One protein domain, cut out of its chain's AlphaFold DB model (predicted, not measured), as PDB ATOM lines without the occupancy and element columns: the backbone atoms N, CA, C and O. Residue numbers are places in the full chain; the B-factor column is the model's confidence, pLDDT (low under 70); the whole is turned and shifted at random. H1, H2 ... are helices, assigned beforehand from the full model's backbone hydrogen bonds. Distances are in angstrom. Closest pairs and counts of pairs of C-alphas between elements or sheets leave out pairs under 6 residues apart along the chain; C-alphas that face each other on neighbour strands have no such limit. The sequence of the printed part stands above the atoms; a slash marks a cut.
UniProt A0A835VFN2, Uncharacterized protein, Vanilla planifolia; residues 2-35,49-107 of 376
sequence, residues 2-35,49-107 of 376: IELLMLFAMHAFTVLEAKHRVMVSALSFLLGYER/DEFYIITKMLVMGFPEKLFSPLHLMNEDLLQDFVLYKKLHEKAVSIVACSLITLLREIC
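Overview. This is residues 2 to 35 and 49 to 107 of the 376 residues of an uncharacterized protein of Vanilla planifolia (UniProt A0A835VFN2). One long helix, H1, makes the longest axis; its first part, residues 2 to 15, sticks out free, while its later part runs between H4 on one side and H2, more loosely placed, on the other. H3 and H4 form a helical hairpin, with H4 next to H1 and H3 away from it. The printed part has 93 residues with four named helices, in the order H1, H2, H3, H4, and no named strand: all helix. It is only just loose, close to compact, with a radius of gyration of the C-alphas of 15.2 A, and elongated, spanning 50 by 31 by 21 A.

Along the chain. H1, residues 2 to 33, is 46.5 A long, from C-alpha 2 at (-30.992, 66.390, 47.227) to C-alpha 33 at (-51.555, 37.447, 17.193). H4, residues 90 to 106, is 24.3 A long and ends with C-alpha 106 at (-34.623, 53.670, 25.481). H2, residues 49 to 60, measures 15.3 A, and H3, residues 75 to 84, 15.0 A.

Arrangement. H1, with residues 19 to 33 alone, touches H4 at a shallow tilt of 30 degrees, opposite ways; their closest C-alphas, Ala 26 and Val 95, are 5.7 A apart. H1 and H2 only just touch, with 3 pairs of C-alphas within 8 A, through residues 24 to 28 and 55 to 59 alone; the closest C-alphas, Val 24 and Leu 58, are 7.0 A apart. They run opposite ways at a shallow tilt of 17 degrees. In the hairpin, H3 touches H4 at a steep tilt of 41 degrees, opposite ways, closest at the C-alphas of Tyr 84 and Ser 93, 5.7 A apart. H3 is apart from H1 and H2, and H2 from H4. Every O i to N i+4 pair is within hydrogen-bond range in H1 and H2, against 5 of 6 in H3 and 12 of 13 in H4.

Size, cuts and confidence. The C-alphas farthest apart, Ile 2 and His 88, are 51.0 A from each other. Residues 36 to 48 are cut out, with 14.8 A between C-alphas 35 and 49. The link from H2 to H3 is long, and residues 60 to 67 stand free; the link from H3 to H4 is tight. Mean pLDDT of the printed part is 70.7, with residues 49 to 75 among those under 70.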
ATOM      1  N   ILE A   2     -30.578  67.801  47.033       74.94
ATOM      2  CA  ILE A   2     -30.992  66.390  47.227       74.94
ATOM      3  C   ILE A   2     -32.481  66.169  46.899       74.94
ATOM      4  O   ILE A   2     -32.782  65.321  46.070       74.94
ATOM      5  N   GLU A   3     -33.381  67.004  47.429       77.44
ATOM      6  CA  GLU A   3     -34.821  67.033  47.085       77.44
ATOM      7  C   GLU A   3     -35.084  67.017  45.565       77.44
ATOM      8  O   GLU A   3     -35.844  66.201  45.056       77.44
ATOM      9  N   LEU A   4     -34.399  67.893  44.820       79.94
ATOM     10  CA  LEU A   4     -34.552  68.029  43.368       79.94
ATOM     11  C   LEU A   4     -34.009  66.802  42.617       79.94
ATOM     12  O   LEU A   4     -34.573  66.397  41.604       79.94
ATOM     13  N   LEU A   5     -32.934  66.197  43.134       79.81
ATOM     14  CA  LEU A   5     -32.358  64.962  42.605       79.81
ATOM     15  C   LEU A   5     -33.305  63.772  42.827       79.81
ATOM     16  O   LEU A   5     -33.487  62.970  41.918       79.81
ATOM     17  N   MET A   6     -33.942  63.684  44.001       78.81
ATOM     18  CA  MET A   6     -34.946  62.656  44.289       78.81
ATOM     19  C   MET A   6     -36.209  62.857  43.453       78.81
ATOM     20  O   MET A   6     -36.718  61.883  42.912       78.81
ATOM     21  N   LEU A   7     -36.679  64.096  43.262       77.75
ATOM     22  CA  LEU A   7     -37.825  64.375  42.391       77.75
ATOM     23  C   LEU A   7     -37.544  63.959  40.936       77.75
ATOM     24  O   LEU A   7     -38.380  63.315  40.306       77.75
ATOM     25  N   PHE A   8     -36.346  64.267  40.422       77.44
ATOM     26  CA  PHE A   8     -35.920  63.853  39.083       77.44
ATOM     27  C   PHE A   8     -35.769  62.329  38.970       77.44
ATOM     28  O   PHE A   8     -36.230  61.749  37.992       77.44
ATOM     29  N   ALA A   9     -35.189  61.667  39.976       72.19
ATOM     30  CA  ALA A   9     -35.053  60.210  40.005       72.19
ATOM     31  C   ALA A   9     -36.415  59.497  40.076       72.19
ATOM     32  O   ALA A   9     -36.636  58.541  39.339       72.19
ATOM     33  N   MET A  10     -37.347  59.987  40.899       73.69
ATOM     34  CA  MET A  10     -38.711  59.451  40.996       73.69
ATOM     35  C   MET A  10     -39.489  59.671  39.695       73.69
ATOM     36  O   MET A  10     -40.190  58.770  39.247       73.69
ATOM     37  N   HIS A  11     -39.343  60.832  39.047       71.12
ATOM     38  CA  HIS A  11     -39.974  61.083  37.750       71.12
ATOM     39  C   HIS A  11     -39.375  60.210  36.635       71.12
ATOM     40  O   HIS A  11     -40.112  59.619  35.854       71.12
ATOM     41  N   ALA A  12     -38.049  60.055  36.595       67.69
ATOM     42  CA  ALA A  12     -37.388  59.145  35.662       67.69
ATOM     43  C   ALA A  12     -37.815  57.683  35.888       67.69
ATOM     44  O   ALA A  12     -38.052  56.965  34.919       67.69
ATOM     45  N   PHE A  13     -37.970  57.260  37.148       71.56
ATOM     46  CA  PHE A  13     -38.454  55.926  37.502       71.56
ATOM     47  C   PHE A  13     -39.900  55.701  37.040       71.56
ATOM     48  O   PHE A  13     -40.157  54.717  36.355       71.56
ATOM     49  N   THR A  14     -40.830  56.626  37.314       69.62
ATOM     50  CA  THR A  14     -42.235  56.476  36.877       69.62
ATOM     51  C   THR A  14     -42.393  56.523  35.358       69.62
ATOM     52  O   THR A  14     -43.200  55.779  34.804       69.62
ATOM     53  N   VAL A  15     -41.595  57.337  34.657       71.38
ATOM     54  CA  VAL A  15     -41.558  57.351  33.187       71.38
ATOM     55  C   VAL A  15     -41.006  56.031  32.640       71.38
ATOM     56  O   VAL A  15     -41.562  55.495  31.682       71.38
ATOM     57  N   LEU A  16     -39.954  55.473  33.246       70.75
ATOM     58  CA  LEU A  16     -39.388  54.182  32.844       70.75
ATOM     59  C   LEU A  16     -40.355  53.017  33.119       70.75
ATOM     60  O   LEU A  16     -40.501  52.136  32.277       70.75
ATOM     61  N   GLU A  17     -41.061  53.040  34.249       74.06
ATOM     62  CA  GLU A  17     -42.077  52.049  34.614       74.06
ATOM     63  C   GLU A  17     -43.284  52.096  33.662       74.06
ATOM     64  O   GLU A  17     -43.716  51.062  33.153       74.06
ATOM     65  N   ALA A  18     -43.790  53.291  33.335       73.75
ATOM     66  CA  ALA A  18     -44.863  53.454  32.351       73.75
ATOM     67  C   ALA A  18     -44.452  52.909  30.972       73.75
ATOM     68  O   ALA A  18     -45.187  52.126  30.368       73.75
ATOM     69  N   LYS A  19     -43.242  53.253  30.513       76.38
ATOM     70  CA  LYS A  19     -42.649  52.745  29.268       76.38
ATOM     71  C   LYS A  19     -42.510  51.220  29.261       76.38
ATOM     72  O   LYS A  19     -42.883  50.574  28.288       76.38
ATOM     73  N   HIS A  20     -42.044  50.636  30.363       76.19
ATOM     74  CA  HIS A  20     -41.931  49.189  30.531       76.19
ATOM     75  C   HIS A  20     -43.290  48.479  30.430       76.19
ATOM     76  O   HIS A  20     -43.403  47.451  29.765       76.19
ATOM     77  N   ARG A  21     -44.344  49.036  31.041       76.44
ATOM     78  CA  ARG A  21     -45.706  48.471  30.972       76.44
ATOM     79  C   ARG A  21     -46.290  48.537  29.555       76.44
ATOM     80  O   ARG A  21     -46.948  47.587  29.140       76.44
ATOM     81  N   VAL A  22     -46.005  49.603  28.802       77.19
ATOM     82  CA  VAL A  22     -46.375  49.710  27.376       77.19
ATOM     83  C   VAL A  22     -45.644  48.659  26.536       77.19
ATOM     84  O   VAL A  22     -46.292  47.947  25.777       77.19
ATOM     85  N   MET A  23     -44.329  48.494  26.726       78.75
ATOM     86  CA  MET A  23     -43.529  47.461  26.049       78.75
ATOM     87  C   MET A  23     -44.085  46.050  26.294       78.75
ATOM     88  O   MET A  23     -44.319  45.304  25.351       78.75
ATOM     89  N   VAL A  24     -44.367  45.711  27.555       75.56
ATOM     90  CA  VAL A  24     -44.966  44.427  27.953       75.56
ATOM     91  C   VAL A  24     -46.328  44.194  27.288       75.56
ATOM     92  O   VAL A  24     -46.577  43.108  26.767       75.56
ATOM     93  N   SER A  25     -47.195  45.210  27.257       74.31
ATOM     94  CA  SER A  25     -48.516  45.099  26.626       74.31
ATOM     95  C   SER A  25     -48.435  44.954  25.104       74.31
ATOM     96  O   SER A  25     -49.222  44.209  24.529       74.31
ATOM     97  N   ALA A  26     -47.493  45.648  24.460       76.88
ATOM     98  CA  ALA A  26     -47.259  45.565  23.020       76.88
ATOM     99  C   ALA A  26     -46.786  44.163  22.607       76.88
ATOM    100  O   ALA A  26     -47.310  43.577  21.663       76.88
ATOM    101  N   LEU A  27     -45.843  43.592  23.359       73.50
ATOM    102  CA  LEU A  27     -45.316  42.251  23.098       73.50
ATOM    103  C   LEU A  27     -46.358  41.160  23.340       73.50
ATOM    104  O   LEU A  27     -46.469  40.246  22.533       73.50
ATOM    105  N   SER A  28     -47.166  41.285  24.400       76.69
ATOM    106  CA  SER A  28     -48.272  40.353  24.652       76.69
ATOM    107  C   SER A  28     -49.342  40.387  23.558       76.69
ATOM    108  O   SER A  28     -49.997  39.372  23.345       76.69
ATOM    109  N   PHE A  29     -49.544  41.530  22.893       80.50
ATOM    110  CA  PHE A  29     -50.462  41.637  21.759       80.50
ATOM    111  C   PHE A  29     -49.877  40.979  20.502       80.50
ATOM    112  O   PHE A  29     -50.563  40.197  19.858       80.50
ATOM    113  N   LEU A  30     -48.603  41.245  20.191       73.12
ATOM    114  CA  LEU A  30     -47.922  40.673  19.024       73.12
ATOM    115  C   LEU A  30     -47.775  39.142  19.120       73.12
ATOM    116  O   LEU A  30     -48.184  38.448  18.197       73.12
ATOM    117  N   LEU A  31     -47.301  38.602  20.251       74.69
ATOM    118  CA  LEU A  31     -47.218  37.143  20.457       74.69
ATOM    119  C   LEU A  31     -48.597  36.464  20.528       74.69
ATOM    120  O   LEU A  31     -48.711  35.281  20.230       74.69
ATOM    121  N   GLY A  32     -49.639  37.190  20.944       69.00
ATOM    122  CA  GLY A  32     -51.014  36.682  20.934       69.00
ATOM    123  C   GLY A  32     -51.648  36.654  19.539       69.00
ATOM    124  O   GLY A  32     -52.655  35.981  19.355       69.00
ATOM    125  N   TYR A  33     -51.072  37.374  18.571       61.62
ATOM    126  CA  TYR A  33     -51.555  37.447  17.193       61.62
ATOM    127  C   TYR A  33     -50.987  36.312  16.323       61.62
ATOM    128  O   TYR A  33     -51.701  35.733  15.512       61.62
ATOM    129  N   GLU A  34     -49.728  35.926  16.550       59.47
ATOM    130  CA  GLU A  34     -48.992  34.900  15.782       59.47
ATOM    131  C   GLU A  34     -49.575  33.470  15.892       59.47
ATOM    132  O   GLU A  34     -49.103  32.552  15.234       59.47
ATOM    133  N   ARG A  35     -50.627  33.277  16.698       55.59
ATOM    134  CA  ARG A  35     -51.353  32.008  16.889       55.59
ATOM    135  C   ARG A  35     -52.774  31.998  16.295       55.59
ATOM    136  O   ARG A  35     -53.547  31.107  16.623       55.59
ATOM    137  N   ASP A  49     -52.466  26.531  29.411       57.12
ATOM    138  CA  ASP A  49     -51.827  26.704  30.713       57.12
ATOM    139  C   ASP A  49     -50.447  27.363  30.573       57.12
ATOM    140  O   ASP A  49     -50.100  28.213  31.396       57.12
ATOM    141  N   GLU A  50     -49.674  27.060  29.523       58.22
ATOM    142  CA  GLU A  50     -48.368  27.695  29.298       58.22
ATOM    143  C   GLU A  50     -48.520  29.155  28.845       58.22
ATOM    144  O   GLU A  50     -47.822  30.028  29.367       58.22
ATOM    145  N   PHE A  51     -49.507  29.473  27.996       56.34
ATOM    146  CA  PHE A  51     -49.837  30.869  27.677       56.34
ATOM    147  C   PHE A  51     -50.333  31.632  28.914       56.34
ATOM    148  O   PHE A  51     -49.834  32.719  29.214       56.34
ATOM    149  N   TYR A  52     -51.247  31.049  29.698       60.78
ATOM    150  CA  TYR A  52     -51.697  31.650  30.951       60.78
ATOM    151  C   TYR A  52     -50.532  31.846  31.930       60.78
ATOM    152  O   TYR A  52     -50.467  32.890  32.575       60.78
ATOM    153  N   ILE A  53     -49.576  30.914  32.013       60.78
ATOM    154  CA  ILE A  53     -48.352  31.059  32.813       60.78
ATOM    155  C   ILE A  53     -47.472  32.192  32.277       60.78
ATOM    156  O   ILE A  53     -47.114  33.064  33.067       60.78
ATOM    157  N   ILE A  54     -47.164  32.251  30.979       60.72
ATOM    158  CA  ILE A  54     -46.318  33.299  30.381       60.72
ATOM    159  C   ILE A  54     -46.953  34.678  30.580       60.72
ATOM    160  O   ILE A  54     -46.316  35.572  31.143       60.72
ATOM    161  N   THR A  55     -48.227  34.854  30.219       59.72
ATOM    162  CA  THR A  55     -48.954  36.115  30.418       59.72
ATOM    163  C   THR A  55     -49.013  36.487  31.899       59.72
ATOM    164  O   THR A  55     -48.814  37.646  32.254       59.72
ATOM    165  N   LYS A  56     -49.199  35.522  32.807       59.06
ATOM    166  CA  LYS A  56     -49.217  35.756  34.260       59.06
ATOM    167  C   LYS A  56     -47.832  36.049  34.843       59.06
ATOM    168  O   LYS A  56     -47.746  36.850  35.769       59.06
ATOM    169  N   MET A  57     -46.751  35.496  34.298       59.03
ATOM    170  CA  MET A  57     -45.369  35.853  34.650       59.03
ATOM    171  C   MET A  57     -45.020  37.267  34.164       59.03
ATOM    172  O   MET A  57     -44.383  38.031  34.890       59.03
ATOM    173  N   LEU A  58     -45.496  37.640  32.973       60.53
ATOM    174  CA  LEU A  58     -45.301  38.961  32.373       60.53
ATOM    175  C   LEU A  58     -46.130  40.054  33.083       60.53
ATOM    176  O   LEU A  58     -45.648  41.169  33.279       60.53
ATOM    177  N   VAL A  59     -47.360  39.732  33.506       59.44
ATOM    178  CA  VAL A  59     -48.318  40.668  34.129       59.44
ATOM    179  C   VAL A  59     -48.192  40.749  35.655       59.44
ATOM    180  O   VAL A  59     -48.317  41.844  36.201       59.44
ATOM    181  N   MET A  60     -47.954  39.640  36.368       54.78
ATOM    182  CA  MET A  60     -47.896  39.654  37.845       54.78
ATOM    183  C   MET A  60     -46.520  40.021  38.417       54.78
ATOM    184  O   MET A  60     -46.398  40.157  39.633       54.78
ATOM    185  N   GLY A  61     -45.515  40.220  37.561       49.12
ATOM    186  CA  GLY A  61     -44.181  40.665  37.948       49.12
ATOM    187  C   GLY A  61     -43.317  39.549  38.537       49.12
ATOM    188  O   GLY A  61     -43.619  38.963  39.577       49.12
ATOM    189  N   PHE A  62     -42.173  39.299  37.900       46.53
ATOM    190  CA  PHE A  62     -41.102  38.512  38.507       46.53
ATOM    191  C   PHE A  62     -40.672  39.145  39.846       46.53
ATOM    192  O   PHE A  62     -40.632  40.375  39.943       46.53
ATOM    193  N   PRO A  63     -40.310  38.349  40.872       44.66
ATOM    194  CA  PRO A  63     -39.960  38.852  42.202       44.66
ATOM    195  C   PRO A  63     -38.612  39.602  42.222       44.66
ATOM    196  O   PRO A  63     -37.589  39.059  42.631       44.66
ATOM    197  N   GLU A  64     -38.643  40.863  41.776       48.56
ATOM    198  CA  GLU A  64     -37.681  41.981  41.904       48.56
ATOM    199  C   GLU A  64     -36.196  41.753  41.553       48.56
ATOM    200  O   GLU A  64     -35.414  42.707  41.543       48.56
ATOM    201  N   LYS A  65     -35.761  40.530  41.244       47.91
ATOM    202  CA  LYS A  65     -34.360  40.207  40.953       47.91
ATOM    203  C   LYS A  65     -34.231  39.262  39.762       47.91
ATOM    204  O   LYS A  65     -34.661  38.118  39.818       47.91
ATOM    205  N   LEU A  66     -33.488  39.745  38.761       43.31
ATOM    206  CA  LEU A  66     -32.831  38.977  37.694       43.31
ATOM    207  C   LEU A  66     -33.660  38.520  36.478       43.31
ATOM    208  O   LEU A  66     -33.218  37.608  35.794       43.31
ATOM    209  N   PHE A  67     -34.752  39.201  36.108       44.62
ATOM    210  CA  PHE A  67     -35.191  39.187  34.699       44.62
ATOM    211  C   PHE A  67     -35.822  40.517  34.265       44.62
ATOM    212  O   PHE A  67     -37.032  40.713  34.281       44.62
ATOM    213  N   SER A  68     -34.969  41.467  33.879       51.03
ATOM    214  CA  SER A  68     -35.387  42.617  33.073       51.03
ATOM    215  C   SER A  68     -35.810  42.117  31.680       51.03
ATOM    216  O   SER A  68     -34.981  41.463  31.045       51.03
ATOM    217  N   PRO A  69     -37.002  42.448  31.145       51.31
ATOM    218  CA  PRO A  69     -37.448  41.967  29.828       51.31
ATOM    219  C   PRO A  69     -36.543  42.332  28.640       51.31
ATOM    220  O   PRO A  69     -36.592  41.660  27.617       51.31
ATOM    221  N   LEU A  70     -35.629  43.296  28.811       50.28
ATOM    222  CA  LEU A  70     -34.479  43.539  27.923       50.28
ATOM    223  C   LEU A  70     -33.575  42.306  27.689       50.28
ATOM    224  O   LEU A  70     -32.729  42.353  26.808       50.28
ATOM    225  N   HIS A  71     -33.708  41.242  28.487       51.53
ATOM    226  CA  HIS A  71     -33.003  39.963  28.324       51.53
ATOM    227  C   HIS A  71     -33.896  38.832  27.782       51.53
ATOM    228  O   HIS A  71     -33.390  37.743  27.533       51.53
ATOM    229  N   LEU A  72     -35.211  39.059  27.634       50.59
ATOM    230  CA  LEU A  72     -36.122  38.111  26.973       50.59
ATOM    231  C   LEU A  72     -36.220  38.386  25.466       50.59
ATOM    232  O   LEU A  72     -36.592  37.508  24.698       50.59
ATOM    233  N   MET A  73     -35.877  39.607  25.050       57.75
ATOM    234  CA  MET A  73     -35.799  40.007  23.652       57.75
ATOM    235  C   MET A  73     -34.361  39.868  23.149       57.75
ATOM    236  O   MET A  73     -33.483  40.604  23.598       57.75
ATOM    237  N   ASN A  74     -34.133  38.955  22.208       64.75
ATOM    238  CA  ASN A  74     -32.892  38.899  21.433       64.75
ATOM    239  C   ASN A  74     -32.966  39.863  20.234       64.75
ATOM    240  O   ASN A  74     -34.054  40.304  19.861       64.75
ATOM    241  N   GLU A  75     -31.812  40.208  19.655       69.38
ATOM    242  CA  GLU A  75     -31.704  41.180  18.549       69.38
ATOM    243  C   GLU A  75     -32.530  40.744  17.327       69.38
ATOM    244  O   GLU A  75     -33.212  41.567  16.720       69.38
ATOM    245  N   ASP A  76     -32.569  39.432  17.076       70.31
ATOM    246  CA  ASP A  76     -33.327  38.792  15.997       70.31
ATOM    247  C   ASP A  76     -34.842  39.067  16.114       70.31
ATOM    248  O   ASP A  76     -35.440  39.613  15.193       70.31
ATOM    249  N   LEU A  77     -35.442  38.832  17.292       73.31
ATOM    250  CA  LEU A  77     -36.883  39.032  17.532       73.31
ATOM    251  C   LEU A  77     -37.317  40.495  17.320       73.31
ATOM    252  O   LEU A  77     -38.438  40.776  16.896       73.31
ATOM    253  N   LEU A  78     -36.440  41.461  17.614       73.50
ATOM    254  CA  LEU A  78     -36.726  42.860  17.301       73.50
ATOM    255  C   LEU A  78     -36.599  43.156  15.802       73.50
ATOM    256  O   LEU A  78     -37.342  43.990  15.281       73.50
ATOM    257  N   GLN A  79     -35.669  42.498  15.113       76.12
ATOM    258  CA  GLN A  79     -35.531  42.617  13.667       76.12
ATOM    259  C   GLN A  79     -36.768  42.049  12.954       76.12
ATOM    260  O   GLN A  79     -37.260  42.681  12.016       76.12
ATOM    261  N   ASP A  80     -37.362  40.977  13.485       80.12
ATOM    262  CA  ASP A  80     -38.656  40.452  13.040       80.12
ATOM    263  C   ASP A  80     -39.782  41.482  13.242       80.12
ATOM    264  O   ASP A  80     -40.523  41.777  12.303       80.12
ATOM    265  N   PHE A  81     -39.853  42.177  14.390       76.81
ATOM    266  CA  PHE A  81     -40.804  43.291  14.590       76.81
ATOM    267  C   PHE A  81     -40.649  44.459  13.597       76.81
ATOM    268  O   PHE A  81     -41.624  45.171  13.337       76.81
ATOM    269  N   VAL A  82     -39.484  44.645  12.967       76.38
ATOM    270  CA  VAL A  82     -39.326  45.611  11.862       76.38
ATOM    271  C   VAL A  82     -40.009  45.125  10.572       76.38
ATOM    272  O   VAL A  82     -40.444  45.960   9.775       76.38
ATOM    273  N   LEU A  83     -40.183  43.814  10.371       81.44
ATOM    274  CA  LEU A  83     -40.932  43.245   9.242       81.44
ATOM    275  C   LEU A  83     -42.440  43.519   9.387       81.44
ATOM    276  O   LEU A  83     -43.066  44.034   8.454       81.44
ATOM    277  N   TYR A  84     -43.000  43.310  10.586       82.12
ATOM    278  CA  TYR A  84     -44.419  43.562  10.898       82.12
ATOM    279  C   TYR A  84     -44.859  45.029  10.709       82.12
ATOM    280  O   TYR A  84     -46.043  45.314  10.541       82.12
ATOM    281  N   LYS A  85     -43.915  45.975  10.626       80.81
ATOM    282  CA  LYS A  85     -44.157  47.387  10.272       80.81
ATOM    283  C   LYS A  85     -44.952  47.562   8.970       80.81
ATOM    284  O   LYS A  85     -45.715  48.520   8.856       80.81
ATOM    285  N   LYS A  86     -44.760  46.670   7.988       81.94
ATOM    286  CA  LYS A  86     -45.428  46.702   6.672       81.94
ATOM    287  C   LYS A  86     -46.537  45.653   6.514       81.94
ATOM    288  O   LYS A  86     -47.022  45.476   5.397       81.94
ATOM    289  N   LEU A  87     -46.919  44.953   7.584       80.88
ATOM    290  CA  LEU A  87     -48.011  43.984   7.524       80.88
ATOM    291  C   LEU A  87     -49.325  44.688   7.140       80.88
ATOM    292  O   LEU A  87     -49.549  45.843   7.505       80.88
ATOM    293  N   HIS A  88     -50.196  43.993   6.405       76.50
ATOM    294  CA  HIS A  88     -51.503  44.521   5.996       76.50
ATOM    295  C   HIS A  88     -52.444  44.759   7.195       76.50
ATOM    296  O   HIS A  88     -53.338  45.607   7.132       76.50
ATOM    297  N   GLU A  89     -52.234  44.040   8.302       84.19
ATOM    298  CA  GLU A  89     -53.024  44.194   9.521       84.19
ATOM    299  C   GLU A  89     -52.556  45.423  10.327       84.19
ATOM    300  O   GLU A  89     -51.393  45.581  10.718       84.19
ATOM    301  N   LYS A  90     -53.487  46.369  10.492       86.38
ATOM    302  CA  LYS A  90     -53.200  47.712  11.011       86.38
ATOM    303  C   LYS A  90     -52.854  47.707  12.496       86.38
ATOM    304  O   LYS A  90     -52.106  48.583  12.923       86.38
ATOM    305  N   ALA A  91     -53.411  46.790  13.287       85.50
ATOM    306  CA  ALA A  91     -53.175  46.760  14.723       85.50
ATOM    307  C   ALA A  91     -51.737  46.310  14.999       85.50
ATOM    308  O   ALA A  91     -50.987  47.043  15.642       85.50
ATOM    309  N   VAL A  92     -51.311  45.195  14.408       83.81
ATOM    310  CA  VAL A  92     -49.936  44.680  14.431       83.81
ATOM    311  C   VAL A  92     -48.936  45.730  13.941       83.81
ATOM    312  O   VAL A  92     -47.963  46.011  14.645       83.81
ATOM    313  N   SER A  93     -49.200  46.396  12.808       87.44
ATOM    314  CA  SER A  93     -48.335  47.477  12.306       87.44
ATOM    315  C   SER A  93     -48.214  48.648  13.300       87.44
ATOM    316  O   SER A  93     -47.106  49.128  13.557       87.44
ATOM    317  N   ILE A  94     -49.317  49.076  13.931       85.81
ATOM    318  CA  ILE A  94     -49.314  50.133  14.959       85.81
ATOM    319  C   ILE A  94     -48.536  49.696  16.206       85.81
ATOM    320  O   ILE A  94     -47.730  50.475  16.723       85.81
ATOM    321  N   VAL A  95     -48.731  48.464  16.686       88.25
ATOM    322  CA  VAL A  95     -48.032  47.958  17.875       88.25
ATOM    323  C   VAL A  95     -46.528  47.845  17.609       88.25
ATOM    324  O   VAL A  95     -45.742  48.380  18.397       88.25
ATOM    325  N   ALA A  96     -46.120  47.290  16.464       87.81
ATOM    326  CA  ALA A  96     -44.724  47.244  16.030       87.81
ATOM    327  C   ALA A  96     -44.108  48.653  15.899       87.81
ATOM    328  O   ALA A  96     -43.032  48.921  16.440       87.81
ATOM    329  N   CYS A  97     -44.813  49.606  15.276       84.81
ATOM    330  CA  CYS A  97     -44.366  51.001  15.188       84.81
ATOM    331  C   CYS A  97     -44.226  51.671  16.565       84.81
ATOM    332  O   CYS A  97     -43.285  52.443  16.782       84.81
ATOM    333  N   SER A  98     -45.122  51.372  17.513       87.00
ATOM    334  CA  SER A  98     -45.048  51.896  18.884       87.00
ATOM    335  C   SER A  98     -43.817  51.369  19.629       87.00
ATOM    336  O   SER A  98     -43.110  52.140  20.280       87.00
ATOM    337  N   LEU A  99     -43.495  50.083  19.449       83.69
ATOM    338  CA  LEU A  99     -42.340  49.423  20.049       83.69
ATOM    339  C   LEU A  99     -41.025  49.960  19.464       83.69
ATOM    340  O   LEU A  99     -40.126  50.334  20.217       83.69
ATOM    341  N   ILE A 100     -40.934  50.104  18.137       85.19
ATOM    342  CA  ILE A 100     -39.782  50.726  17.460       85.19
ATOM    343  C   ILE A 100     -39.578  52.166  17.959       85.19
ATOM    344  O   ILE A 100     -38.452  52.570  18.252       85.19
ATOM    345  N   THR A 101     -40.658  52.939  18.119       86.75
ATOM    346  CA  THR A 101     -40.593  54.315  18.647       86.75
ATOM    347  C   THR A 101     -40.073  54.340  20.084       86.75
ATOM    348  O   THR A 101     -39.177  55.121  20.407       86.75
ATOM    349  N   LEU A 102     -40.559  53.435  20.932       83.88
ATOM    350  CA  LEU A 102     -40.115  53.298  22.314       83.88
ATOM    351  C   LEU A 102     -38.624  52.927  22.414       83.88
ATOM    352  O   LEU A 102     -37.895  53.457  23.256       83.88
ATOM    353  N   LEU A 103     -38.148  52.051  21.530       79.94
ATOM    354  CA  LEU A 103     -36.764  51.580  21.514       79.94
ATOM    355  C   LEU A 103     -35.777  52.628  20.987       79.94
ATOM    356  O   LEU A 103     -34.649  52.675  21.480       79.94
ATOM    357  N   ARG A 104     -36.201  53.538  20.095       85.88
ATOM    358  CA  ARG A 104     -35.417  54.739  19.733       85.88
ATOM    359  C   ARG A 104     -35.095  55.607  20.952       85.88
ATOM    360  O   ARG A 104     -34.007  56.173  21.018       85.88
ATOM    361  N   GLU A 105     -36.015  55.696  21.914       81.38
ATOM    362  CA  GLU A 105     -35.831  56.493  23.134       81.38
ATOM    363  C   GLU A 105     -35.060  55.766  24.245       81.38
ATOM    364  O   GLU A 105     -34.362  56.420  25.019       81.38
ATOM    365  N   ILE A 106     -35.210  54.441  24.370       77.12
ATOM    366  CA  ILE A 106     -34.623  53.670  25.481       77.12
ATOM    367  C   ILE A 106     -33.265  53.061  25.102       77.12
ATOM    368  O   ILE A 106     -32.310  53.199  25.866       77.12
ATOM    369  N   CYS A 107     -33.158  52.380  23.956       68.69
ATOM    370  CA  CYS A 107     -31.972  51.617  23.537       68.69
ATOM    371  C   CYS A 107     -31.805  51.602  21.998       68.69
ATOM    372  O   CYS A 107     -31.971  50.558  21.362       68.69
TER     373      CYS A 107